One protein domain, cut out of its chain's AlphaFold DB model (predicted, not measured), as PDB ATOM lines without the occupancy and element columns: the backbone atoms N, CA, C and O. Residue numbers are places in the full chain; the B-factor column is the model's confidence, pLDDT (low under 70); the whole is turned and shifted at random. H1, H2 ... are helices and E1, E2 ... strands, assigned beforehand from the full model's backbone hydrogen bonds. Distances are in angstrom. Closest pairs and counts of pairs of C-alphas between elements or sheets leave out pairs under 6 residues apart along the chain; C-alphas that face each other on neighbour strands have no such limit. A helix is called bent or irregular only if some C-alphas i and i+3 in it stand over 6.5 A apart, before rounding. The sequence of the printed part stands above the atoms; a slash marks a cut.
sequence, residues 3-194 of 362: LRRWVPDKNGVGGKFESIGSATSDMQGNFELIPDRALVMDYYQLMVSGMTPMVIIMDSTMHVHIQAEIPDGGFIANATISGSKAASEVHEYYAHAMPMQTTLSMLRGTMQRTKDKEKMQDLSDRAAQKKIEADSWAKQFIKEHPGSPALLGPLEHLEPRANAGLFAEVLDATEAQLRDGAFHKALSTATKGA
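What this domain is: This is residues 3 to 194 of the 362 residues of the protein "Thioredoxin domain-containing protein" of Crocinitomicaceae bacterium (UniProt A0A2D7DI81). A long helical hairpin, H1 and H2, runs out from a body made of a strongly twisted four-stranded sheet and three shorter helices, H3, H4 and H5; residues 85 to 95 of H1 pack on the sheet. A small strand hairpin, E5 and E6, lies at the same end of H1, with E6 packed on it. The printed part has 192 residues, with six named strands followed by five named helices; the larger sheet runs E2, E1, E3, E4, antiparallel, and the class is mixed, helices and strands. The whole is compact, with a radius of gyration of the C-alphas of 18.0 A and spans of 54 by 44 by 35 A.

How they stand to each other: E1, residues 3 to 8, forms an antiparallel hairpin with E2, residues 15 to 22; N 7 and O 16 are 2.8 A apart. On its other side E1 is antiparallel to E3, residues 42 to 47, with N 4 and O 45 at 2.8 A. E3 forms a hairpin with the edge strand E4, residues 54 to 58, with N 44 and O 56 at 2.8 A. E5, residues 65 to 68, and E6, residues 79 to 82, form a separate hairpin, with N 67 and O 80 at 2.9 A. H1, residues 85 to 113, only grazes the larger sheet; its closest C-alphas to E4 are Ala 87 and Ile 57, 4.7 A apart. H2, residues 117 to 144, touches H1 at a shallow tilt of 10 degrees, opposite ways, closest at the C-alphas of Met 120 and Met 111, 5.8 A. The hub is H3, residues 149 to 155, touching H1, H2 and H4, residues 164 to 178; the closest C-alphas of H3 and H1 are Ala 150 and Val 90, 4.9 A. H5, residues 182 to 194, touches H4 at a shallow tilt of 31 degrees, closest at the C-alphas of His 184 and Leu 178, 5.9 A; it is on the larger sheet at a height of 4.7 A, over none of its strands. Every O i to N i+4 pair is within hydrogen-bond range in H2 and H5; H1 has 23 of 25, H4 9 of 11, and H3 0 of 3, with 2 of 4 O i to N i+3 pairs.

Where its parts are: E1 begins at C-alpha 3, (22.561, -49.299, 22.322). E2 is 20.3 A long. H1 is 42.3 A long, with a kink of 33 degrees near residue 96, and H2 is 40.5 A long. H3 is only just irregular, with C-alphas 149 and 152 at 6.8 A, and H4 is irregular, with C-alphas 173 and 176 at 7.4 A. H5 ends at C-alpha 194, (-3.191, -39.007, 7.126).

The domain as a whole: The C-alphas farthest apart, Thr 61 and Asp 116, are 56.0 A apart. The printed part has no cut; the link E2 to E3 is long, 19 residues. Residues 10 to 14 and 190 to 194 are under 70 in pLDDT.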
ATOM      1  N   LEU A   3      23.844 -48.875  22.864       94.69
ATOM      2  CA  LEU A   3      22.561 -49.299  22.322       94.69
ATOM      3  C   LEU A   3      21.508 -48.301  22.766       94.69
ATOM      4  O   LEU A   3      21.375 -48.000  23.953       94.69
ATOM      5  N   ARG A   4      20.731 -47.803  21.811       93.88
ATOM      6  CA  ARG A   4      19.702 -46.807  22.061       93.88
ATOM      7  C   ARG A   4      18.359 -47.259  21.544       93.88
ATOM      8  O   ARG A   4      18.258 -47.841  20.467       93.88
ATOM      9  N   ARG A   5      17.311 -46.900  22.276       92.00
ATOM     10  CA  ARG A   5      15.930 -47.005  21.801       92.00
ATOM     11  C   ARG A   5      15.383 -45.630  21.480       92.00
ATOM     12  O   ARG A   5      15.726 -44.656  22.155       92.00
ATOM     13  N   TRP A   6      14.493 -45.562  20.504       88.31
ATOM     14  CA  TRP A   6      13.724 -44.352  20.271       88.31
ATOM     15  C   TRP A   6      12.594 -44.236  21.299       88.31
ATOM     16  O   TRP A   6      11.879 -45.199  21.572       88.31
ATOM     17  N   VAL A   7      12.437 -43.051  21.883       86.94
ATOM     18  CA  VAL A   7      11.373 -42.736  22.835       86.94
ATOM     19  C   VAL A   7      10.569 -41.561  22.288       86.94
ATOM     20  O   VAL A   7      11.136 -40.469  22.151       86.94
ATOM     21  N   PRO A   8       9.274 -41.757  21.978       77.81
ATOM     22  CA  PRO A   8       8.420 -40.683  21.499       77.81
ATOM     23  C   PRO A   8       8.288 -39.591  22.559       77.81
ATOM     24  O   PRO A   8       8.277 -39.855  23.764       77.81
ATOM     25  N   ASP A   9       8.162 -38.348  22.108       77.62
ATOM     26  CA  ASP A   9       7.754 -37.254  22.977       77.62
ATOM     27  C   ASP A   9       6.284 -37.407  23.412       77.62
ATOM     28  O   ASP A   9       5.528 -38.233  22.896       77.62
ATOM     29  N   LYS A  10       5.852 -36.586  24.379       68.06
ATOM     30  CA  LYS A  10       4.482 -36.635  24.922       68.06
ATOM     31  C   LYS A  10       3.389 -36.409  23.869       68.06
ATOM     32  O   LYS A  10       2.238 -36.739  24.132       68.06
ATOM     33  N   ASN A  11       3.736 -35.839  22.714       58.12
ATOM     34  CA  ASN A  11       2.798 -35.495  21.653       58.12
ATOM     35  C   ASN A  11       2.845 -36.493  20.480       58.12
ATOM     36  O   ASN A  11       2.020 -36.384  19.577       58.12
ATOM     37  N   GLY A  12       3.780 -37.452  20.480       52.12
ATOM     38  CA  GLY A  12       3.948 -38.466  19.435       52.12
ATOM     39  C   GLY A  12       4.415 -37.922  18.080       52.12
ATOM     40  O   GLY A  12       4.295 -38.630  17.082       52.12
ATOM     41  N   VAL A  13       4.904 -36.675  18.021       46.66
ATOM     42  CA  VAL A  13       5.311 -35.995  16.769       46.66
ATOM     43  C   VAL A  13       6.829 -36.025  16.578       46.66
ATOM     44  O   VAL A  13       7.313 -36.019  15.448       46.66
ATOM     45  N   GLY A  14       7.583 -36.095  17.671       62.00
ATOM     46  CA  GLY A  14       9.023 -36.303  17.686       62.00
ATOM     47  C   GLY A  14       9.418 -37.352  18.719       62.00
ATOM     48  O   GLY A  14       8.584 -38.029  19.319       62.00
ATOM     49  N   GLY A  15      10.717 -37.497  18.931       76.62
ATOM     50  CA  GLY A  15      11.254 -38.382  19.949       76.62
ATOM     51  C   GLY A  15      12.755 -38.219  20.077       76.62
ATOM     52  O   GLY A  15      13.392 -37.511  19.294       76.62
ATOM     53  N   LYS A  16      13.320 -38.863  21.088       85.69
ATOM     54  CA  LYS A  16      14.757 -38.862  21.354       85.69
ATOM     55  C   LYS A  16      15.249 -40.292  21.489       85.69
ATOM     56  O   LYS A  16      14.503 -41.169  21.913       85.69
ATOM     57  N   PHE A  17      16.514 -40.506  21.164       88.12
ATOM     58  CA  PHE A  17      17.168 -41.768  21.459       88.12
ATOM     59  C   PHE A  17      17.692 -41.752  22.894       88.12
ATOM     60  O   PHE A  17      18.381 -40.815  23.298       88.12
ATOM     61  N   GLU A  18      17.347 -42.778  23.664       92.25
ATOM     62  CA  GLU A  18      17.842 -42.995  25.023       92.25
ATOM     63  C   GLU A  18      18.772 -44.204  25.036       92.25
ATOM     64  O   GLU A  18      18.425 -45.234  24.459       92.25
ATOM     65  N   SER A  19      19.923 -44.075  25.703       94.25
ATOM     66  CA  SER A  19      20.807 -45.210  25.985       94.25
ATOM     67  C   SER A  19      20.082 -46.228  26.859       94.25
ATOM     68  O   SER A  19      19.385 -45.859  27.806       94.25
ATOM     69  N   ILE A  20      20.224 -47.496  26.494       94.75
ATOM     70  CA  ILE A  20      19.630 -48.651  27.172       94.75
ATOM     71  C   ILE A  20      20.651 -49.760  27.407       94.75
ATOM     72  O   ILE A  20      20.284 -50.890  27.687       94.75
ATOM     73  N   GLY A  21      21.931 -49.467  27.227       93.69
ATOM     74  CA  GLY A  21      23.008 -50.432  27.363       93.69
ATOM     75  C   GLY A  21      24.255 -49.895  26.689       93.69
ATOM     76  O   GLY A  21      24.188 -49.329  25.601       93.69
ATOM     77  N   SER A  22      25.404 -50.058  27.326       94.00
ATOM     78  CA  SER A  22      26.678 -49.649  26.748       94.00
ATOM     79  C   SER A  22      27.751 -50.675  27.068       94.00
ATOM     80  O   SER A  22      27.656 -51.413  28.045       94.00
ATOM     81  N   ALA A  23      28.752 -50.743  26.199       93.19
ATOM     82  CA  ALA A  23      29.870 -51.663  26.322       93.19
ATOM     83  C   ALA A  23      31.125 -51.039  25.712       93.19
ATOM     84  O   ALA A  23      31.043 -50.194  24.816       93.19
ATOM     85  N   THR A  24      32.292 -51.473  26.161       91.19
ATOM     86  CA  THR A  24      33.579 -51.170  25.528       91.19
ATOM     87  C   THR A  24      34.127 -52.442  24.911       91.19
ATOM     88  O   THR A  24      33.932 -53.517  25.474       91.19
ATOM     89  N   SER A  25      34.806 -52.326  23.774       90.25
ATOM     90  CA  SER A  25      35.498 -53.475  23.205       90.25
ATOM     91  C   SER A  25      36.704 -53.868  24.053       90.25
ATOM     92  O   SER A  25      37.353 -53.009  24.656       90.25
ATOM     93  N   ASP A  26      37.019 -55.158  24.065       91.75
ATOM     94  CA  ASP A  26      38.298 -55.671  24.537       91.75
ATOM     95  C   ASP A  26      39.441 -55.311  23.560       91.75
ATOM     96  O   ASP A  26      39.249 -54.625  22.549       91.75
ATOM     97  N   MET A  27      40.657 -55.769  23.866       88.88
ATOM     98  CA  MET A  27      41.839 -55.532  23.026       88.88
ATOM     99  C   MET A  27      41.775 -56.245  21.667       88.88
ATOM    100  O   MET A  27      42.542 -55.910  20.769       88.88
ATOM    101  N   GLN A  28      40.893 -57.232  21.517       88.06
ATOM    102  CA  GLN A  28      40.650 -57.974  20.283       88.06
ATOM    103  C   GLN A  28      39.473 -57.389  19.482       88.06
ATOM    104  O   GLN A  28      39.179 -57.877  18.394       88.06
ATOM    105  N   GLY A  29      38.823 -56.333  19.986       86.25
ATOM    106  CA  GLY A  29      37.677 -55.694  19.347       86.25
ATOM    107  C   GLY A  29      36.327 -56.347  19.664       86.25
ATOM    108  O   GLY A  29      35.309 -55.876  19.157       86.25
ATOM    109  N   ASN A  30      36.276 -57.380  20.510       91.50
ATOM    110  CA  ASN A  30      35.016 -58.018  20.896       91.50
ATOM    111  C   ASN A  30      34.313 -57.204  21.974       91.50
ATOM    112  O   ASN A  30      34.945 -56.591  22.830       91.50
ATOM    113  N   PHE A  31      32.988 -57.238  21.976       90.06
ATOM    114  CA  PHE A  31      32.179 -56.646  23.029       90.06
ATOM    115  C   PHE A  31      30.907 -57.465  23.212       90.06
ATOM    116  O   PHE A  31      30.394 -58.060  22.267       90.06
ATOM    117  N   GLU A  32      30.376 -57.443  24.427       92.69
ATOM    118  CA  GLU A  32      29.040 -57.936  24.726       92.69
ATOM    119  C   GLU A  32      28.219 -56.763  25.249       92.69
ATOM    120  O   GLU A  32      28.649 -56.044  26.152       92.69
ATOM    121  N   LEU A  33      27.059 -56.530  24.639       91.81
ATOM    122  CA  LEU A  33      26.161 -55.457  25.036       91.81
ATOM    123  C   LEU A  33      24.872 -56.072  25.560       91.81
ATOM    124  O   LEU A  33      24.095 -56.647  24.803       91.81
ATOM    125  N   ILE A  34      24.646 -55.901  26.860       90.88
ATOM    126  CA  ILE A  34      23.454 -56.387  27.548       90.88
ATOM    127  C   ILE A  34      22.538 -55.187  27.818       90.88
ATOM    128  O   ILE A  34      22.968 -54.236  28.481       90.88
ATOM    129  N   PRO A  35      21.297 -55.187  27.302       90.31
ATOM    130  CA  PRO A  35      20.338 -54.135  27.601       90.31
ATOM    131  C   PRO A  35      20.017 -54.048  29.100       90.31
ATOM    132  O   PRO A  35      19.922 -55.059  29.792       90.31
ATOM    133  N   ASP A  36      19.773 -52.834  29.587       91.75
ATOM    134  CA  ASP A  36      19.416 -52.529  30.976       91.75
ATOM    135  C   ASP A  36      18.023 -53.036  31.385       91.75
ATOM    136  O   ASP A  36      17.676 -53.065  32.567       91.75
ATOM    137  N   ARG A  37      17.213 -53.433  30.402       89.00
ATOM    138  CA  ARG A  37      15.844 -53.918  30.566       89.00
ATOM    139  C   ARG A  37      15.457 -54.865  29.439       89.00
ATOM    140  O   ARG A  37      16.045 -54.836  28.360       89.00
ATOM    141  N   ALA A  38      14.390 -55.626  29.663       91.62
ATOM    142  CA  ALA A  38      13.793 -56.450  28.623       91.62
ATOM    143  C   ALA A  38      13.328 -55.603  27.420       91.62
ATOM    144  O   ALA A  38      12.720 -54.540  27.579       91.62
ATOM    145  N   LEU A  39      13.616 -56.102  26.224       92.69
ATOM    146  CA  LEU A  39      13.304 -55.507  24.937       92.69
ATOM    147  C   LEU A  39      12.078 -56.182  24.329       92.69
ATOM    148  O   LEU A  39      11.923 -57.402  24.397       92.69
ATOM    149  N   VAL A  40      11.234 -55.364  23.709       93.25
ATOM    150  CA  VAL A  40      10.199 -55.824  22.778       93.25
ATOM    151  C   VAL A  40      10.775 -55.798  21.369       93.25
ATOM    152  O   VAL A  40      11.754 -55.099  21.128       93.25
ATOM    153  N   MET A  41      10.159 -56.519  20.436       93.12
ATOM    154  CA  MET A  41      10.578 -56.474  19.038       93.12
ATOM    155  C   MET A  41      10.373 -55.059  18.488       93.12
ATOM    156  O   MET A  41       9.241 -54.581  18.389       93.12
ATOM    157  N   ASP A  42      11.473 -54.367  18.193       93.31
ATOM    158  CA  ASP A  42      11.465 -52.975  17.734       93.31
ATOM    159  C   ASP A  42      12.778 -52.596  17.028       93.31
ATOM    160  O   ASP A  42      13.717 -53.388  16.934       93.31
ATOM    161  N   TYR A  43      12.830 -51.359  16.538       92.31
ATOM    162  CA  TYR A  43      13.994 -50.718  15.942       92.31
ATOM    163  C   TYR A  43      14.866 -50.040  17.009       92.31
ATOM    164  O   TYR A  43      14.442 -49.118  17.710       92.31
ATOM    165  N   TYR A  44      16.130 -50.450  17.073       93.06
ATOM    166  CA  TYR A  44      17.156 -49.918  17.965       93.06
ATOM    167  C   TYR A  44      18.320 -49.321  17.174       93.06
ATOM    168  O   TYR A  44      18.542 -49.655  16.012       93.06
ATOM    169  N   GLN A  45      19.088 -48.443  17.816       93.75
ATOM    170  CA  GLN A  45      20.323 -47.894  17.263       93.75
ATOM    171  C   GLN A  45      21.533 -48.437  18.008       93.75
ATOM    172  O   GLN A  45      21.652 -48.247  19.216       93.75
ATOM    173  N   LEU A  46      22.466 -49.040  17.278       93.69
ATOM    174  CA  LEU A  46      23.804 -49.323  17.771       93.69
ATOM    175  C   LEU A  46      24.734 -48.174  17.382       93.69
ATOM    176  O   LEU A  46      25.033 -47.945  16.209       93.69
ATOM    177  N   MET A  47      25.208 -47.454  18.391       92.44
ATOM    178  CA  MET A  47      26.198 -46.400  18.245       92.44
ATOM    179  C   MET A  47      27.601 -46.980  18.404       92.44
ATOM    180  O   MET A  47      27.962 -47.498  19.467       92.44
ATOM    181  N   VAL A  48      28.425 -46.804  17.377       89.31
ATOM    182  CA  VAL A  48      29.883 -46.941  17.462       89.31
ATOM    183  C   VAL A  48      30.472 -45.531  17.401       89.31
ATOM    184  O   VAL A  48      29.979 -44.683  16.659       89.31
ATOM    185  N   SER A  49      31.460 -45.230  18.245       83.06
ATOM    186  CA  SER A  49      31.999 -43.866  18.360       83.06
ATOM    187  C   SER A  49      32.500 -43.357  17.006       83.06
ATOM    188  O   SER A  49      33.232 -44.067  16.327       83.06
ATOM    189  N   GLY A  50      32.100 -42.143  16.613       80.25
ATOM    190  CA  GLY A  50      32.482 -41.539  15.328       80.25
ATOM    191  C   GLY A  50      31.727 -42.066  14.099       80.25
ATOM    192  O   GLY A  50      31.914 -41.534  13.007       80.25
ATOM    193  N   MET A  51      30.843 -43.053  14.274       86.56
ATOM    194  CA  MET A  51      30.088 -43.680  13.190       86.56
ATOM    195  C   MET A  51      28.635 -43.206  13.144       86.56
ATOM    196  O   MET A  51      28.029 -42.851  14.159       86.56
ATOM    197  N   THR A  52      28.051 -43.252  11.950       87.69
ATOM    198  CA  THR A  52      26.603 -43.193  11.765       87.69
ATOM    199  C   THR A  52      25.963 -44.391  12.477       87.69
ATOM    200  O   THR A  52      26.480 -45.504  12.345       87.69
ATOM    201  N   PRO A  53      24.851 -44.200  13.211       90.50
ATOM    202  CA  PRO A  53      24.196 -45.288  13.930       90.50
ATOM    203  C   PRO A  53      23.801 -46.432  12.992       90.50
ATOM    204  O   PRO A  53      23.239 -46.189  11.923       90.50
ATOM    205  N   MET A  54      24.038 -47.673  13.416       90.62
ATOM    206  CA  MET A  54      23.462 -48.847  12.760       90.62
ATOM    207  C   MET A  54      22.061 -49.099  13.308       90.62
ATOM    208  O   MET A  54      21.847 -49.016  14.518       90.62
ATOM    209  N   VAL A  55      21.116 -49.428  12.433       92.12
ATOM    210  CA  VAL A  55      19.764 -49.832  12.832       92.12
ATOM    211  C   VAL A  55      19.750 -51.334  13.063       92.12
ATOM    212  O   VAL A  55      20.152 -52.089  12.184       92.12
ATOM    213  N   ILE A  56      19.271 -51.762  14.226       93.81
ATOM    214  CA  ILE A  56      19.169 -53.172  14.597       93.81
ATOM    215  C   ILE A  56      17.738 -53.476  15.025       93.81
ATOM    216  O   ILE A  56      17.153 -52.728  15.803       93.81
ATOM    217  N   ILE A  57      17.188 -54.590  14.540       94.25
ATOM    218  CA  ILE A  57      15.860 -55.070  14.927       94.25
ATOM    219  C   ILE A  57      16.025 -56.331  15.767       94.25
ATOM    220  O   ILE A  57      16.582 -57.326  15.293       94.25
ATOM    221  N   MET A  58      15.566 -56.284  17.013       94.38
ATOM    222  CA  MET A  58      15.699 -57.389  17.964       94.38
ATOM    223  C   MET A  58      14.645 -57.314  19.070       94.38
ATOM    224  O   MET A  58      14.015 -56.279  19.254       94.38
ATOM    225  N   ASP A  59      14.520 -58.392  19.837       94.06
ATOM    226  CA  ASP A  59      13.892 -58.418  21.158       94.06
ATOM    227  C   ASP A  59      14.799 -59.161  22.156       94.06
ATOM    228  O   ASP A  59      15.887 -59.619  21.803       94.06
ATOM    229  N   SER A  60      14.366 -59.293  23.414       92.88
ATOM    230  CA  SER A  60      15.166 -59.962  24.452       92.88
ATOM    231  C   SER A  60      15.369 -61.467  24.270       92.88
ATOM    232  O   SER A  60      16.139 -62.054  25.024       92.88
ATOM    233  N   THR A  61      14.684 -62.107  23.325       92.12
ATOM    234  CA  THR A  61      14.852 -63.535  23.021       92.12
ATOM    235  C   THR A  61      15.945 -63.787  21.981       92.12
ATOM    236  O   THR A  61      16.342 -64.933  21.772       92.12
ATOM    237  N   MET A  62      16.444 -62.731  21.333       93.50
ATOM    238  CA  MET A  62      17.421 -62.822  20.255       93.50
ATOM    239  C   MET A  62      18.852 -62.609  20.753       93.50
ATOM    240  O   MET A  62      19.132 -61.723  21.558       93.50
ATOM    241  N   HIS A  63      19.783 -63.372  20.182       92.94
ATOM    242  CA  HIS A  63      21.222 -63.192  20.367       92.94
ATOM    243  C   HIS A  63      21.825 -62.679  19.061       92.94
ATOM    244  O   HIS A  63      22.188 -63.464  18.188       92.94
ATOM    245  N   VAL A  64      21.865 -61.357  18.889       95.12
ATOM    246  CA  VAL A  64      22.353 -60.741  17.648       95.12
ATOM    247  C   VAL A  64      23.874 -60.638  17.674       95.12
ATOM    248  O   VAL A  64      24.439 -59.970  18.537       95.12
ATOM    249  N   HIS A  65      24.530 -61.256  16.694       96.19
ATOM    250  CA  HIS A  65      25.974 -61.148  16.499       96.19
ATOM    251  C   HIS A  65      26.266 -60.246  15.305       96.19
ATOM    252  O   HIS A  65      25.661 -60.402  14.244       96.19
ATOM    253  N   ILE A  66      27.198 -59.309  15.480       95.38
ATOM    254  CA  ILE A  66      27.598 -58.347  14.453       95.38
ATOM    255  C   ILE A  66      29.110 -58.424  14.308       95.38
ATOM    256  O   ILE A  66      29.841 -58.186  15.268       95.38
ATOM    257  N   GLN A  67      29.569 -58.726  13.100       95.19
ATOM    258  CA  GLN A  67      30.978 -58.685  12.737       95.19
ATOM    259  C   GLN A  67      31.164 -57.658  11.627       95.19
ATOM    260  O   GLN A  67      30.518 -57.755  10.587       95.19
ATOM    261  N   ALA A  68      32.031 -56.673  11.841       92.81
ATOM    262  CA  ALA A  68      32.262 -55.610  10.875       92.81
ATOM    263  C   ALA A  68      33.679 -55.052  10.988       92.81
ATOM    264  O   ALA A  68      34.272 -55.048  12.066       92.81
ATOM    265  N   GLU A  69      34.177 -54.518   9.879       90.06
ATOM    266  CA  GLU A  69      35.350 -53.648   9.875       90.06
ATOM    267  C   GLU A  69      34.890 -52.201  10.066       90.06
ATOM    268  O   GLU A  69      33.969 -51.738   9.386       90.06
ATOM    269  N   ILE A  70      35.501 -51.489  11.015       87.56
ATOM    270  CA  ILE A  70      35.133 -50.105  11.322       87.56
ATOM    271  C   ILE A  70      35.937 -49.165  10.411       87.56
ATOM    272  O   ILE A  70      37.158 -49.107  10.553       87.56
ATOM    273  N   PRO A  71      35.295 -48.438   9.480       85.25
ATOM    274  CA  PRO A  71      35.974 -47.450   8.648       85.25
ATOM    275  C   PRO A  71      36.300 -46.173   9.443       85.25
ATOM    276  O   PRO A  71      35.783 -45.953  10.537       85.25
ATOM    277  N   ASP A  72      37.067 -45.264   8.833       80.69
ATOM    278  CA  ASP A  72      37.469 -43.967   9.415       80.69
ATOM    279  C   ASP A  72      36.307 -42.959   9.607       80.69
ATOM    280  O   ASP A  72      36.517 -41.795   9.960       80.69
ATOM    281  N   GLY A  73      35.067 -43.384   9.361       83.94
ATOM    282  CA  GLY A  73      33.848 -42.605   9.540       83.94
ATOM    283  C   GLY A  73      32.705 -43.064   8.631       83.94
ATOM    284  O   GLY A  73      32.875 -43.887   7.732       83.94
ATOM    285  N   GLY A  74      31.517 -42.496   8.840       84.25
ATOM    286  CA  GLY A  74      30.340 -42.761   8.006       84.25
ATOM    287  C   GLY A  74      29.498 -43.939   8.493       84.25
ATOM    288  O   GLY A  74      29.392 -44.172   9.691       84.25
ATOM    289  N   PHE A  75      28.827 -44.641   7.580       86.75
ATOM    290  CA  PHE A  75      28.009 -45.814   7.907       86.75
ATOM    291  C   PHE A  75      28.831 -47.093   7.740       86.75
ATOM    292  O   PHE A  75      29.541 -47.245   6.746       86.75
ATOM    293  N   ILE A  76      28.721 -48.020   8.691       89.94
ATOM    294  CA  ILE A  76      29.364 -49.336   8.613       89.94
ATOM    295  C   ILE A  76      28.599 -50.156   7.571       89.94
ATOM    296  O   ILE A  76      27.624 -50.794   7.919       89.94
ATOM    297  N   ALA A  77      28.968 -50.116   6.290       88.69
ATOM    298  CA  ALA A  77      28.218 -50.829   5.247       88.69
ATOM    299  C   ALA A  77      28.492 -52.345   5.252       88.69
ATOM    300  O   ALA A  77      27.576 -53.151   5.084       88.69
ATOM    301  N   ASN A  78      29.746 -52.728   5.502       90.62
ATOM    302  CA  ASN A  78      30.212 -54.111   5.437       90.62
ATOM    303  C   ASN A  78      30.158 -54.757   6.825       90.62
ATOM    304  O   ASN A  78      31.174 -54.871   7.511       90.62
ATOM    305  N   ALA A  79      28.955 -55.150   7.241       93.88
ATOM    306  CA  ALA A  79      28.735 -55.912   8.462       93.88
ATOM    307  C   ALA A  79      28.013 -57.223   8.146       93.88
ATOM    308  O   ALA A  79      27.031 -57.240   7.406       93.88
ATOM    309  N   THR A  80      28.479 -58.307   8.754       95.75
ATOM    310  CA  THR A  80      27.778 -59.587   8.795       95.75
ATOM    311  C   THR A  80      26.961 -59.637  10.075       95.75
ATOM    312  O   THR A  80      27.513 -59.488  11.169       95.75
ATOM    313  N   ILE A  81      25.651 -59.848   9.944       96.69
ATOM    314  CA  ILE A  81      24.720 -59.906  11.073       96.69
ATOM    315  C   ILE A  81      24.060 -61.281  11.116       96.69
ATOM    316  O   ILE A  81      23.547 -61.766  10.110       96.69
ATOM    317  N   SER A  82      24.049 -61.906  12.290       96.62
ATOM    318  CA  SER A  82      23.359 -63.176  12.531       96.62
ATOM    319  C   SER A  82      22.549 -63.132  13.830       96.62
ATOM    320  O   SER A  82      22.635 -62.180  14.603       96.62
ATOM    321  N   GLY A  83      21.684 -64.127  14.036       94.06
ATOM    322  CA  GLY A  83      20.808 -64.207  15.212       94.06
ATOM    323  C   GLY A  83      19.547 -63.332  15.161       94.06
ATOM    324  O   GLY A  83      18.634 -63.539  15.953       94.06
ATOM    325  N   SER A  84      19.439 -62.427  14.184       94.75
ATOM    326  CA  SER A  84      18.184 -61.771  13.797       94.75
ATOM    327  C   SER A  84      18.137 -61.583  12.281       94.75
ATOM    328  O   SER A  84      18.921 -60.825  11.708       94.75
ATOM    329  N   LYS A  85      17.193 -62.268  11.619       95.19
ATOM    330  CA  LYS A  85      16.970 -62.115  10.173       95.19
ATOM    331  C   LYS A  85      16.584 -60.673   9.834       95.19
ATOM    332  O   LYS A  85      17.152 -60.092   8.920       95.19
ATOM    333  N   ALA A  86      15.685 -60.083  10.624       95.75
ATOM    334  CA  ALA A  86      15.248 -58.704  10.441       95.75
ATOM    335  C   ALA A  86      16.406 -57.701  10.589       95.75
ATOM    336  O   ALA A  86      16.467 -56.734   9.837       95.75
ATOM    337  N   ALA A  87      17.345 -57.942  11.514       95.94
ATOM    338  CA  ALA A  87      18.540 -57.110  11.652       95.94
ATOM    339  C   ALA A  87      19.458 -57.198  10.423       95.94
ATOM    340  O   ALA A  87      19.970 -56.179   9.971       95.94
ATOM    341  N   SER A  88      19.636 -58.391   9.849       97.19
ATOM    342  CA  SER A  88      20.395 -58.553   8.605       97.19
ATOM    343  C   SER A  88      19.714 -57.860   7.419       97.19
ATOM    344  O   SER A  88      20.373 -57.149   6.668       97.19
ATOM    345  N   GLU A  89      18.399 -58.032   7.260       97.62
ATOM    346  CA  GLU A  89      17.624 -57.435   6.162       97.62
ATOM    347  C   GLU A  89      17.599 -55.902   6.249       97.62
ATOM    348  O   GLU A  89      17.829 -55.209   5.259       97.62
ATOM    349  N   VAL A  90      17.367 -55.335   7.440       95.94
ATOM    350  CA  VAL A  90      17.370 -53.873   7.599       95.94
ATOM    351  C   VAL A  90      18.769 -53.295   7.366       95.94
ATOM    352  O   VAL A  90      18.905 -52.210   6.799       95.94
ATOM    353  N   HIS A  91      19.817 -54.029   7.747       95.88
ATOM    354  CA  HIS A  91      21.195 -53.631   7.489       95.88
ATOM    355  C   HIS A  91      21.511 -53.589   5.995       95.88
ATOM    356  O   HIS A  91      22.049 -52.593   5.517       95.88
ATOM    357  N   GLU A  92      21.112 -54.617   5.243       95.50
ATOM    358  CA  GLU A  92      21.231 -54.657   3.780       95.50
ATOM    359  C   GLU A  92      20.552 -53.446   3.123       95.50
ATOM    360  O   GLU A  92      21.139 -52.785   2.254       95.50
ATOM    361  N   TYR A  93      19.343 -53.108   3.588       96.62
ATOM    362  CA  TYR A  93      18.617 -51.936   3.116       96.62
ATOM    363  C   TYR A  93      19.411 -50.640   3.327       96.62
ATOM    364  O   TYR A  93      19.611 -49.875   2.374       96.62
ATOM    365  N   TYR A  94      19.878 -50.384   4.557       93.38
ATOM    366  CA  TYR A  94      20.612 -49.156   4.878       93.38
ATOM    367  C   TYR A  94      22.004 -49.121   4.239       93.38
ATOM    368  O   TYR A  94      22.429 -48.047   3.814       93.38
ATOM    369  N   ALA A  95      22.691 -50.254   4.080       91.62
ATOM    370  CA  ALA A  95      23.971 -50.318   3.376       91.62
ATOM    371  C   ALA A  95      23.858 -49.794   1.931       91.62
ATOM    372  O   ALA A  95      24.747 -49.079   1.467       91.62
ATOM    373  N   HIS A  96      22.731 -50.054   1.258       92.75
ATOM    374  CA  HIS A  96      22.425 -49.488  -0.060       92.75
ATOM    375  C   HIS A  96      21.875 -48.054   0.001       92.75
ATOM    376  O   HIS A  96      22.239 -47.209  -0.821       92.75
ATOM    377  N   ALA A  97      21.003 -47.746   0.965       89.88
ATOM    378  CA  ALA A  97      20.328 -46.449   1.033       89.88
ATOM    379  C   ALA A  97      21.248 -45.306   1.512       89.88
ATOM    380  O   ALA A  97      21.174 -44.184   1.002       89.88
ATOM    381  N   MET A  98      22.143 -45.565   2.469       86.06
ATOM    382  CA  MET A  98      22.968 -44.539   3.123       86.06
ATOM    383  C   MET A  98      23.941 -43.806   2.179       86.06
ATOM    384  O   MET A  98      24.049 -42.576   2.286       86.06
ATOM    385  N   PRO A  99      24.612 -44.469   1.214       87.69
ATOM    386  CA  PRO A  99      25.398 -43.775   0.192       87.69
ATOM    387  C   PRO A  99      24.558 -42.818  -0.666       87.69
ATOM    388  O   PRO A  99      24.991 -41.700  -0.974       87.69
ATOM    389  N   MET A 100      23.327 -43.211  -1.015       89.44
ATOM    390  CA  MET A 100      22.406 -42.356  -1.773       89.44
ATOM    391  C   MET A 100      21.978 -41.145  -0.940       89.44
ATOM    392  O   MET A 100      21.993 -40.023  -1.447       89.44
ATOM    393  N   GLN A 101      21.685 -41.339   0.350       82.62
ATOM    394  CA  GLN A 101      21.355 -40.244   1.270       82.62
ATOM    395  C   GLN A 101      22.521 -39.273   1.460       82.62
ATOM    396  O   GLN A 101      22.336 -38.056   1.400       82.62
ATOM    397  N   THR A 102      23.737 -39.795   1.612       84.31
ATOM    398  CA  THR A 102      24.955 -38.978   1.687       84.31
ATOM    399  C   THR A 102      25.115 -38.142   0.418       84.31
ATOM    400  O   THR A 102      25.317 -36.930   0.491       84.31
ATOM    401  N   THR A 103      24.920 -38.757  -0.751       88.38
ATOM    402  CA  THR A 103      24.968 -38.063  -2.045       88.38
ATOM    403  C   THR A 103      23.900 -36.973  -2.146       88.38
ATOM    404  O   THR A 103      24.213 -35.838  -2.501       88.38
ATOM    405  N   LEU A 104      22.649 -37.272  -1.784       84.19
ATOM    406  CA  LEU A 104      21.548 -36.304  -1.782       84.19
ATOM    407  C   LEU A 104      21.820 -35.125  -0.838       84.19
ATOM    408  O   LEU A 104      21.560 -33.974  -1.196       84.19
ATOM    409  N   SER A 105      22.379 -35.395   0.343       82.06
ATOM    410  CA  SER A 105      22.778 -34.371   1.310       82.06
ATOM    411  C   SER A 105      23.893 -33.476   0.757       82.06
ATOM    412  O   SER A 105      23.781 -32.250   0.809       82.06
ATOM    413  N   MET A 106      24.921 -34.062   0.132       85.56
ATOM    414  CA  MET A 106      26.010 -33.313  -0.507       85.56
ATOM    415  C   MET A 106      25.522 -32.455  -1.677       85.56
ATOM    416  O   MET A 106      25.884 -31.278  -1.769       85.56
ATOM    417  N   LEU A 107      24.676 -33.009  -2.552       84.88
ATOM    418  CA  LEU A 107      24.070 -32.266  -3.659       84.88
ATOM    419  C   LEU A 107      23.257 -31.089  -3.120       84.88
ATOM    420  O   LEU A 107      23.434 -29.961  -3.575       84.88
ATOM    421  N   ARG A 108      22.439 -31.315  -2.083       80.12
ATOM    422  CA  ARG A 108      21.665 -30.257  -1.421       80.12
ATOM    423  C   ARG A 108      22.557 -29.178  -0.810       80.12
ATOM    424  O   ARG A 108      22.299 -27.998  -1.032       80.12
ATOM    425  N   GLY A 109      23.612 -29.560  -0.095       81.38
ATOM    426  CA  GLY A 109      24.571 -28.612   0.474       81.38
ATOM    427  C   GLY A 109      25.315 -27.808  -0.595       81.38
ATOM    428  O   GLY A 109      25.552 -26.615  -0.421       81.38
ATOM    429  N   THR A 110      25.631 -28.426  -1.734       86.25
ATOM    430  CA  THR A 110      26.281 -27.745  -2.865       86.25
ATOM    431  C   THR A 110      25.323 -26.778  -3.560       86.25
ATOM    432  O   THR A 110      25.704 -25.640  -3.835       86.25
ATOM    433  N   MET A 111      24.065 -27.181  -3.775       81.50
ATOM    434  CA  MET A 111      23.019 -26.315  -4.334       81.50
ATOM    435  C   MET A 111      22.805 -25.063  -3.486       81.50
ATOM    436  O   MET A 111      22.679 -23.972  -4.026       81.50
ATOM    437  N   GLN A 112      22.820 -25.201  -2.159       79.19
ATOM    438  CA  GLN A 112      22.665 -24.069  -1.239       79.19
ATOM    439  C   GLN A 112      23.813 -23.052  -1.320       79.19
ATOM    440  O   GLN A 112      23.635 -21.901  -0.933       79.19
ATOM    441  N   ARG A 113      24.993 -23.464  -1.798       86.81
ATOM    442  CA  ARG A 113      26.198 -22.622  -1.864       86.81
ATOM    443  C   ARG A 113      26.438 -22.020  -3.247       86.81
ATOM    444  O   ARG A 113      27.205 -21.066  -3.359       86.81
ATOM    445  N   THR A 114      25.839 -22.576  -4.300       83.69
ATOM    446  CA  THR A 114      26.055 -22.093  -5.667       83.69
ATOM    447  C   THR A 114      25.106 -20.948  -6.023       83.69
ATOM    448  O   THR A 114      23.925 -20.977  -5.691       83.69
ATOM    449  N   LYS A 115      25.631 -19.930  -6.713       88.31
ATOM    450  CA  LYS A 115      24.847 -18.827  -7.304       88.31
ATOM    451  C   LYS A 115      24.690 -18.967  -8.821       88.31
ATOM    452  O   LYS A 115      23.978 -18.181  -9.440       88.31
ATOM    453  N   ASP A 116      25.378 -19.943  -9.406       92.06
ATOM    454  CA  ASP A 116      25.346 -20.239 -10.832       92.06
ATOM    455  C   ASP A 116      24.062 -21.011 -11.157       92.06
ATOM    456  O   ASP A 116      23.794 -22.063 -10.576       92.06
ATOM    457  N   LYS A 117      23.251 -20.457 -12.065       81.62
ATOM    458  CA  LYS A 117      21.938 -21.005 -12.424       81.62
ATOM    459  C   LYS A 117      22.038 -22.310 -13.211       81.62
ATOM    460  O   LYS A 117      21.213 -23.191 -12.992       81.62
ATOM    461  N   GLU A 118      23.021 -22.441 -14.096       83.12
ATOM    462  CA  GLU A 118      23.204 -23.644 -14.912       83.12
ATOM    463  C   GLU A 118      23.708 -24.790 -14.034       83.12
ATOM    464  O   GLU A 118      23.138 -25.881 -14.019       83.12
ATOM    465  N   LYS A 119      24.681 -24.492 -13.166       89.06
ATOM    466  CA  LYS A 119      25.156 -25.440 -12.155       89.06
ATOM    467  C   LYS A 119      24.062 -25.830 -11.158       89.06
ATOM    468  O   LYS A 119      24.016 -26.972 -10.712       89.06
ATOM    469  N   MET A 120      23.184 -24.900 -10.782       87.00
ATOM    470  CA  MET A 120      22.053 -25.189  -9.898       87.00
ATOM    471  C   MET A 120      21.050 -26.146 -10.546       87.00
ATOM    472  O   MET A 120      20.556 -27.044  -9.864       87.00
ATOM    473  N   GLN A 121      20.784 -25.973 -11.842       77.69
ATOM    474  CA  GLN A 121      19.906 -26.864 -12.591       77.69
ATOM    475  C   GLN A 121      20.496 -28.281 -12.677       77.69
ATOM    476  O   GLN A 121      19.819 -29.222 -12.268       77.69
ATOM    477  N   ASP A 122      21.773 -28.430 -13.059       87.31
ATOM    478  CA  ASP A 122      22.469 -29.735 -13.077       87.31
ATOM    479  C   ASP A 122      22.388 -30.453 -11.722       87.31
ATOM    480  O   ASP A 122      22.004 -31.620 -11.625       87.31
ATOM    481  N   LEU A 123      22.712 -29.744 -10.636       84.88
ATOM    482  CA  LEU A 123      22.678 -30.317  -9.293       84.88
ATOM    483  C   LEU A 123      21.262 -30.741  -8.879       84.88
ATOM    484  O   LEU A 123      21.107 -31.756  -8.194       84.88
ATOM    485  N   SER A 124      20.242 -29.979  -9.284       81.19
ATOM    486  CA  SER A 124      18.837 -30.303  -9.037       81.19
ATOM    487  C   SER A 124      18.420 -31.563  -9.791       81.19
ATOM    488  O   SER A 124      17.812 -32.452  -9.192       81.19
ATOM    489  N   ASP A 125      18.790 -31.682 -11.065       80.88
ATOM    490  CA  ASP A 125      18.452 -32.839 -11.900       80.88
ATOM    491  C   ASP A 125      19.131 -34.111 -11.382       80.88
ATOM    492  O   ASP A 125      18.495 -35.156 -11.221       80.88
ATOM    493  N   ARG A 126      20.401 -34.010 -10.975       88.81
ATOM    494  CA  ARG A 126      21.130 -35.105 -10.316       88.81
ATOM    495  C   ARG A 126      20.496 -35.510  -8.988       88.81
ATOM    496  O   ARG A 126      20.421 -36.700  -8.680       88.81
ATOM    497  N   ALA A 127      20.031 -34.543  -8.196       83.69
ATOM    498  CA  ALA A 127      19.345 -34.821  -6.938       83.69
ATOM    499  C   ALA A 127      17.984 -35.494  -7.174       83.69
ATOM    500  O   ALA A 127      17.641 -36.439  -6.462       83.69
ATOM    501  N   ALA A 128      17.231 -35.059  -8.186       81.25
ATOM    502  CA  ALA A 128      15.977 -35.688  -8.581       81.25
ATOM    503  C   ALA A 128      16.201 -37.139  -9.032       81.25
ATOM    504  O   ALA A 128      15.516 -38.039  -8.546       81.25
ATOM    505  N   GLN A 129      17.216 -37.388  -9.866       84.12
ATOM    506  CA  GLN A 129      17.560 -38.737 -10.311       84.12
ATOM    507  C   GLN A 129      17.953 -39.644  -9.140       84.12
ATOM    508  O   GLN A 129      17.449 -40.762  -9.030       84.12
ATOM    509  N   LYS A 130      18.789 -39.157  -8.208       88.56
ATOM    510  CA  LYS A 130      19.139 -39.945  -7.016       88.56
ATOM    511  C   LYS A 130      17.958 -40.194  -6.087       88.56
ATOM    512  O   LYS A 130      17.905 -41.245  -5.456       88.56
ATOM    513  N   LYS A 131      16.999 -39.271  -6.012       86.69
ATOM    514  CA  LYS A 131      15.766 -39.477  -5.245       86.69
ATOM    515  C   LYS A 131      14.891 -40.568  -5.870       86.69
ATOM    516  O   LYS A 131      14.381 -41.405  -5.136       86.69
ATOM    517  N   ILE A 132      14.766 -40.599  -7.198       85.50
ATOM    518  CA  ILE A 132      14.050 -41.670  -7.913       85.50
ATOM    519  C   ILE A 132      14.703 -43.031  -7.651       85.50
ATOM    520  O   ILE A 132      13.998 -44.007  -7.396       85.50
ATOM    521  N   GLU A 133      16.034 -43.097  -7.680       89.38
ATOM    522  CA  GLU A 133      16.785 -44.321  -7.383       89.38
ATOM    523  C   GLU A 133      16.536 -44.804  -5.947       89.38
ATOM    524  O   GLU A 133      16.183 -45.964  -5.747       89.38
ATOM    525  N   ALA A 134      16.617 -43.903  -4.961       88.81
ATOM    526  CA  ALA A 134      16.355 -44.228  -3.559       88.81
ATOM    527  C   ALA A 134      14.907 -44.704  -3.324       88.81
ATOM    528  O   ALA A 134      14.685 -45.686  -2.616       88.81
ATOM    529  N   ASP A 135      13.922 -44.045  -3.945       88.38
ATOM    530  CA  ASP A 135      12.511 -44.444  -3.849       88.38
ATOM    531  C   ASP A 135      12.257 -45.800  -4.512       88.38
ATOM    532  O   ASP A 135      11.455 -46.597  -4.019       88.38
ATOM    533  N   SER A 136      12.934 -46.066  -5.631       93.31
ATOM    534  CA  SER A 136      12.842 -47.344  -6.339       93.31
ATOM    535  C   SER A 136      13.439 -48.471  -5.505       93.31
ATOM    536  O   SER A 136      12.787 -49.501  -5.351       93.31
ATOM    537  N   TRP A 137      14.605 -48.246  -4.891       96.19
ATOM    538  CA  TRP A 137      15.228 -49.203  -3.976       96.19
ATOM    539  C   TRP A 137      14.329 -49.520  -2.777       96.19
ATOM    540  O   TRP A 137      14.077 -50.686  -2.488       96.19
ATOM    541  N   ALA A 138      13.760 -48.501  -2.126       95.62
ATOM    542  CA  ALA A 138      12.832 -48.698  -1.013       95.62
ATOM    543  C   ALA A 138      11.620 -49.559  -1.403       95.62
ATOM    544  O   ALA A 138      11.250 -50.482  -0.680       95.62
ATOM    545  N   LYS A 139      11.015 -49.297  -2.567       95.38
ATOM    546  CA  LYS A 139       9.864 -50.068  -3.065       95.38
ATOM    547  C   LYS A 139      10.235 -51.492  -3.465       95.38
ATOM    548  O   LYS A 139       9.455 -52.408  -3.218       95.38
ATOM    549  N   GLN A 140      11.396 -51.669  -4.090       97.31
ATOM    550  CA  GLN A 140      11.912 -52.980  -4.462       97.31
ATOM    551  C   GLN A 140      12.156 -53.834  -3.217       97.31
ATOM    552  O   GLN A 140      11.611 -54.929  -3.130       97.31
ATOM    553  N   PHE A 141      12.855 -53.286  -2.223       97.94
ATOM    554  CA  PHE A 141      13.099 -53.964  -0.955       97.94
ATOM    555  C   PHE A 141      11.784 -54.366  -0.271       97.94
ATOM    556  O   PHE A 141      11.619 -55.510   0.144       97.94
ATOM    557  N   ILE A 142      10.790 -53.468  -0.223       96.94
ATOM    558  CA  ILE A 142       9.483 -53.812   0.363       96.94
ATOM    559  C   ILE A 142       8.832 -55.005  -0.347       96.94
ATOM    560  O   ILE A 142       8.266 -55.885   0.301       96.94
ATOM    561  N   LYS A 143       8.936 -55.055  -1.675       96.62
ATOM    562  CA  LYS A 143       8.388 -56.142  -2.488       96.62
ATOM    563  C   LYS A 143       9.130 -57.469  -2.281       96.62
ATOM    564  O   LYS A 143       8.502 -58.523  -2.352       96.62
ATOM    565  N   GLU A 144      10.441 -57.427  -2.073       97.19
ATOM    566  CA  GLU A 144      11.303 -58.612  -1.957       97.19
ATOM    567  C   GLU A 144      11.292 -59.231  -0.548       97.19
ATOM    568  O   GLU A 144      11.561 -60.424  -0.409       97.19
ATOM    569  N   HIS A 145      10.889 -58.470   0.478       96.81
ATOM    570  CA  HIS A 145      10.872 -58.906   1.883       96.81
ATOM    571  C   HIS A 145       9.468 -58.873   2.528       96.81
ATOM    572  O   HIS A 145       9.290 -58.268   3.591       96.81
ATOM    573  N   PRO A 146       8.440 -59.516   1.938       93.69
ATOM    574  CA  PRO A 146       7.066 -59.424   2.430       93.69
ATOM    575  C   PRO A 146       6.941 -59.914   3.881       93.69
ATOM    576  O   PRO A 146       7.408 -60.997   4.233       93.69
ATOM    577  N   GLY A 147       6.291 -59.109   4.726       90.12
ATOM    578  CA  GLY A 147       6.060 -59.425   6.141       90.12
ATOM    579  C   GLY A 147       7.297 -59.337   7.042       90.12
ATOM    580  O   GLY A 147       7.197 -59.644   8.231       90.12
ATOM    581  N   SER A 148       8.455 -58.919   6.519       96.06
ATOM    582  CA  SER A 148       9.634 -58.699   7.355       96.06
ATOM    583  C   SER A 148       9.415 -57.516   8.311       96.06
ATOM    584  O   SER A 148       8.925 -56.466   7.890       96.06
ATOM    585  N   PRO A 149       9.847 -57.610   9.581       95.44
ATOM    586  CA  PRO A 149       9.932 -56.449  10.459       95.44
ATOM    587  C   PRO A 149      10.766 -55.308   9.868       95.44
ATOM    588  O   PRO A 149      10.487 -54.162  10.189       95.44
ATOM    589  N   ALA A 150      11.731 -55.602   8.984       96.06
ATOM    590  CA  ALA A 150      12.624 -54.621   8.364       96.06
ATOM    591  C   ALA A 150      11.913 -53.596   7.465       96.06
ATOM    592  O   ALA A 150      12.492 -52.553   7.147       96.06
ATOM    593  N   LEU A 151      10.654 -53.848   7.095       95.50
ATOM    594  CA  LEU A 151       9.899 -53.029   6.153       95.50
ATOM    595  C   LEU A 151       9.587 -51.604   6.637       95.50
ATOM    596  O   LEU A 151       9.318 -50.744   5.796       95.50
ATOM    597  N   LEU A 152       9.662 -51.306   7.942       91.00
ATOM    598  CA  LEU A 152       9.450 -49.932   8.421       91.00
ATOM    599  C   LEU A 152      10.615 -48.992   8.066       91.00
ATOM    600  O   LEU A 152      10.389 -47.798   7.884       91.00
ATOM    601  N   GLY A 153      11.835 -49.515   7.909       88.75
ATOM    602  CA  GLY A 153      13.026 -48.729   7.556       88.75
ATOM    603  C   GLY A 153      12.890 -48.032   6.195       88.75
ATOM    604  O   GLY A 153      13.030 -46.812   6.111       88.75
ATOM    605  N   PRO A 154      12.521 -48.757   5.121       92.75
ATOM    606  CA  PRO A 154      12.230 -48.163   3.820       92.75
ATOM    607  C   PRO A 154      11.198 -47.034   3.817       92.75
ATOM    608  O   PRO A 154      11.294 -46.124   2.989       92.75
ATOM    609  N   LEU A 155      10.229 -47.057   4.738       88.12
ATOM    610  CA  LEU A 155       9.214 -46.008   4.826       88.12
ATOM    611  C   LEU A 155       9.810 -44.649   5.217       88.12
ATOM    612  O   LEU A 155       9.286 -43.630   4.777       88.12
ATOM    613  N   GLU A 156      10.919 -44.609   5.964       81.31
ATOM    614  CA  GLU A 156      11.591 -43.355   6.349       81.31
ATOM    615  C   GLU A 156      12.040 -42.527   5.139       81.31
ATOM    616  O   GLU A 156      12.093 -41.297   5.191       81.31
ATOM    617  N   HIS A 157      12.357 -43.200   4.031       81.31
ATOM    618  CA  HIS A 157      12.868 -42.559   2.826       81.31
ATOM    619  C   HIS A 157      11.785 -42.274   1.786       81.31
ATOM    620  O   HIS A 157      12.066 -41.595   0.797       81.31
ATOM    621  N   LEU A 158      10.554 -42.743   1.998       84.06
ATOM    622  CA  LEU A 158       9.435 -42.549   1.083       84.06
ATOM    623  C   LEU A 158       8.539 -41.394   1.530       84.06
ATOM    624  O   LEU A 158       8.235 -41.225   2.704       84.06
ATOM    625  N   GLU A 159       8.034 -40.627   0.565       80.12
ATOM    626  CA  GLU A 159       7.062 -39.567   0.848       80.12
ATOM    627  C   GLU A 159       5.721 -40.177   1.309       80.12
ATOM    628  O   GLU A 159       5.059 -40.847   0.499       80.12
ATOM    629  N   PRO A 160       5.256 -39.931   2.552       77.25
ATOM    630  CA  PRO A 160       4.094 -40.633   3.106       77.25
ATOM    631  C   PRO A 160       2.807 -40.393   2.317       77.25
ATOM    632  O   PRO A 160       2.009 -41.302   2.103       77.25
ATOM    633  N   ARG A 161       2.596 -39.166   1.818       76.19
ATOM    634  CA  ARG A 161       1.383 -38.814   1.055       76.19
ATOM    635  C   ARG A 161       1.310 -39.544  -0.286       76.19
ATOM    636  O   ARG A 161       0.235 -40.015  -0.661       76.19
ATOM    637  N   ALA A 162       2.438 -39.628  -0.991       78.94
ATOM    638  CA  ALA A 162       2.527 -40.274  -2.298       78.94
ATOM    639  C   ALA A 162       2.444 -41.806  -2.192       78.94
ATOM    640  O   ALA A 162       1.960 -42.454  -3.114       78.94
ATOM    641  N   ASN A 163       2.855 -42.373  -1.053       85.69
ATOM    642  CA  ASN A 163       2.948 -43.818  -0.841       85.69
ATOM    643  C   ASN A 163       1.987 -44.327   0.248       85.69
ATOM    644  O   ASN A 163       2.182 -45.403   0.793       85.69
ATOM    645  N   ALA A 164       0.918 -43.591   0.556       82.81
ATOM    646  CA  ALA A 164       0.036 -43.891   1.690       82.81
ATOM    647  C   ALA A 164      -0.599 -45.299   1.674       82.81
ATOM    648  O   ALA A 164      -0.912 -45.825   2.736       82.81
ATOM    649  N   GLY A 165      -0.817 -45.892   0.492       86.12
ATOM    650  CA  GLY A 165      -1.282 -47.282   0.380       86.12
ATOM    651  C   GLY A 165      -0.209 -48.283   0.809       86.12
ATOM    652  O   GLY A 165      -0.484 -49.149   1.625       86.12
ATOM    653  N   LEU A 166       1.023 -48.079   0.341       90.19
ATOM    654  CA  LEU A 166       2.186 -48.884   0.716       90.19
ATOM    655  C   LEU A 166       2.508 -48.757   2.212       90.19
ATOM    656  O   LEU A 166       2.812 -49.747   2.857       90.19
ATOM    657  N   PHE A 167       2.386 -47.552   2.785       89.62
ATOM    658  CA  PHE A 167       2.527 -47.346   4.233       89.62
ATOM    659  C   PHE A 167       1.492 -48.158   5.015       89.62
ATOM    660  O   PHE A 167       1.844 -48.780   6.009       89.62
ATOM    661  N   ALA A 168       0.230 -48.158   4.573       89.00
ATOM    662  CA  ALA A 168      -0.825 -48.943   5.209       89.00
ATOM    663  C   ALA A 168      -0.515 -50.443   5.145       89.00
ATOM    664  O   ALA A 168      -0.501 -51.107   6.171       89.00
ATOM    665  N   GLU A 169      -0.189 -50.938   3.951       91.25
ATOM    666  CA  GLU A 169       0.145 -52.342   3.707       91.25
ATOM    667  C   GLU A 169       1.319 -52.813   4.569       91.25
ATOM    668  O   GLU A 169       1.233 -53.849   5.221       91.25
ATOM    669  N   VAL A 170       2.397 -52.028   4.627       93.81
ATOM    670  CA  VAL A 170       3.573 -52.346   5.443       93.81
ATOM    671  C   VAL A 170       3.246 -52.312   6.938       93.81
ATOM    672  O   VAL A 170       3.684 -53.195   7.678       93.81
ATOM    673  N   LEU A 171       2.483 -51.317   7.404       91.56
ATOM    674  CA  LEU A 171       2.094 -51.228   8.812       91.56
ATOM    675  C   LEU A 171       1.214 -52.406   9.231       91.56
ATOM    676  O   LEU A 171       1.467 -52.980  10.288       91.56
ATOM    677  N   ASP A 172       0.254 -52.798   8.396       91.25
ATOM    678  CA  ASP A 172      -0.620 -53.945   8.646       91.25
ATOM    679  C   ASP A 172       0.190 -55.257   8.624       91.25
ATOM    680  O   ASP A 172       0.086 -56.076   9.537       91.25
ATOM    681  N   ALA A 173       1.074 -55.436   7.634       93.06
ATOM    682  CA  ALA A 173       1.906 -56.636   7.498       93.06
ATOM    683  C   ALA A 173       2.901 -56.827   8.658       93.06
ATOM    684  O   ALA A 173       3.301 -57.954   8.955       93.06
ATOM    685  N   THR A 174       3.308 -55.739   9.314       94.19
ATOM    686  CA  THR A 174       4.270 -55.766  10.427       94.19
ATOM    687  C   THR A 174       3.621 -55.662  11.808       94.19
ATOM    688  O   THR A 174       4.302 -55.879  12.811       94.19
ATOM    689  N   GLU A 175       2.313 -55.395  11.891       91.44
ATOM    690  CA  GLU A 175       1.604 -55.134  13.151       91.44
ATOM    691  C   GLU A 175       1.760 -56.278  14.158       91.44
ATOM    692  O   GLU A 175       2.095 -56.045  15.318       91.44
ATOM    693  N   ALA A 176       1.597 -57.528  13.721       90.44
ATOM    694  CA  ALA A 176       1.685 -58.688  14.610       90.44
ATOM    695  C   ALA A 176       3.037 -58.798  15.340       90.44
ATOM    696  O   ALA A 176       3.082 -59.307  16.458       90.44
ATOM    697  N   GLN A 177       4.115 -58.317  14.714       92.31
ATOM    698  CA  GLN A 177       5.480 -58.409  15.236       92.31
ATOM    699  C   GLN A 177       5.909 -57.129  15.961       92.31
ATOM    700  O   GLN A 177       6.640 -57.208  16.938       92.31
ATOM    701  N   LEU A 178       5.465 -55.955  15.494       91.88
ATOM    702  CA  LEU A 178       6.011 -54.661  15.920       91.88
ATOM    703  C   LEU A 178       5.015 -53.749  16.642       91.88
ATOM    704  O   LEU A 178       5.427 -52.685  17.099       91.88
ATOM    705  N   ARG A 179       3.734 -54.122  16.791       87.12
ATOM    706  CA  ARG A 179       2.699 -53.244  17.390       87.12
ATOM    707  C   ARG A 179       3.065 -52.677  18.755       87.12
ATOM    708  O   ARG A 179       2.546 -51.628  19.125       87.12
ATOM    709  N   ASP A 180       3.893 -53.385  19.521       87.19
ATOM    710  CA  ASP A 180       4.293 -52.996  20.870       87.19
ATOM    711  C   ASP A 180       5.521 -52.073  20.871       87.19
ATOM    712  O   ASP A 180       5.694 -51.297  21.820       87.19
ATOM    713  N   GLY A 181       6.279 -52.074  19.772       86.06
ATOM    714  CA  GLY A 181       7.398 -51.187  19.498       86.06
ATOM    715  C   GLY A 181       6.979 -49.725  19.338       86.06
ATOM    716  O   GLY A 181       5.902 -49.387  18.833       86.06
ATOM    717  N   ALA A 182       7.842 -48.824  19.791       82.19
ATOM    718  CA  ALA A 182       7.628 -47.389  19.720       82.19
ATOM    719  C   ALA A 182       7.603 -46.893  18.269       82.19
ATOM    720  O   ALA A 182       6.812 -46.005  17.938       82.19
ATOM    721  N   PHE A 183       8.427 -47.483  17.399       80.06
ATOM    722  CA  PHE A 183       8.563 -47.043  16.016       80.06
ATOM    723  C   PHE A 183       7.297 -47.320  15.191       80.06
ATOM    724  O   PHE A 183       6.760 -46.419  14.538       80.06
ATOM    725  N   HIS A 184       6.740 -48.532  15.302       86.75
ATOM    726  CA  HIS A 184       5.472 -48.890  14.654       86.75
ATOM    727  C   HIS A 184       4.310 -48.036  15.167       86.75
ATOM    728  O   HIS A 184       3.540 -47.507  14.365       86.75
ATOM    729  N   LYS A 185       4.216 -47.810  16.487       84.81
ATOM    730  CA  LYS A 185       3.193 -46.929  17.082       84.81
ATOM    731  C   LYS A 185       3.264 -45.506  16.528       84.81
ATOM    732  O   LYS A 185       2.224 -44.917  16.216       84.81
ATOM    733  N   ALA A 186       4.469 -44.958  16.382       78.81
ATOM    734  CA  ALA A 186       4.673 -43.620  15.837       78.81
ATOM    735  C   ALA A 186       4.265 -43.532  14.363       78.81
ATOM    736  O   ALA A 186       3.458 -42.672  14.003       78.81
ATOM    737  N   LEU A 187       4.735 -44.461  13.524       78.75
ATOM    738  CA  LEU A 187       4.361 -44.513  12.108       78.75
ATOM    739  C   LEU A 187       2.862 -44.768  11.913       78.75
ATOM    740  O   LEU A 187       2.228 -44.116  11.081       78.75
ATOM    741  N   SER A 188       2.266 -45.647  12.717       80.62
ATOM    742  CA  SER A 188       0.824 -45.898  12.738       80.62
ATOM    743  C   SER A 188       0.033 -44.645  13.086       80.62
ATOM    744  O   SER A 188      -0.959 -44.339  12.430       80.62
ATOM    745  N   THR A 189       0.474 -43.878  14.085       76.19
ATOM    746  CA  THR A 189      -0.182 -42.625  14.487       76.19
ATOM    747  C   THR A 189      -0.077 -41.571  13.383       76.19
ATOM    748  O   THR A 189      -1.088 -40.982  12.990       76.19
ATOM    749  N   ALA A 190       1.119 -41.394  12.815       69.31
ATOM    750  CA  ALA A 190       1.360 -40.480  11.702       69.31
ATOM    751  C   ALA A 190       0.513 -40.842  10.464       69.31
ATOM    752  O   ALA A 190      -0.055 -39.967   9.804       69.31
ATOM    753  N   THR A 191       0.357 -42.139  10.187       68.81
ATOM    754  CA  THR A 191      -0.396 -42.644   9.031       68.81
ATOM    755  C   THR A 191      -1.908 -42.602   9.262       68.81
ATOM    756  O   THR A 191      -2.643 -42.190   8.366       68.81
ATOM    757  N   LYS A 192      -2.402 -42.916  10.470       68.25
ATOM    758  CA  LYS A 192      -3.824 -42.780  10.843       68.25
ATOM    759  C   LYS A 192      -4.291 -41.323  10.799       68.25
ATOM    760  O   LYS A 192      -5.406 -41.067  10.347       68.25
ATOM    761  N   GLY A 193      -3.440 -40.358  11.158       57.66
ATOM    762  CA  GLY A 193      -3.711 -38.931  10.942       57.66
ATOM    763  C   GLY A 193      -3.896 -38.579   9.457       57.66
ATOM    764  O   GLY A 193      -4.817 -37.845   9.094       57.66
ATOM    765  N   ALA A 194      -3.086 -39.177   8.576       51.66
ATOM    766  CA  ALA A 194      -3.191 -39.007   7.126       51.66
ATOM    767  C   ALA A 194      -4.376 -39.776   6.491       51.66
ATOM    768  O   ALA A 194      -4.946 -39.322   5.495       51.66
TER     769      ALA A 194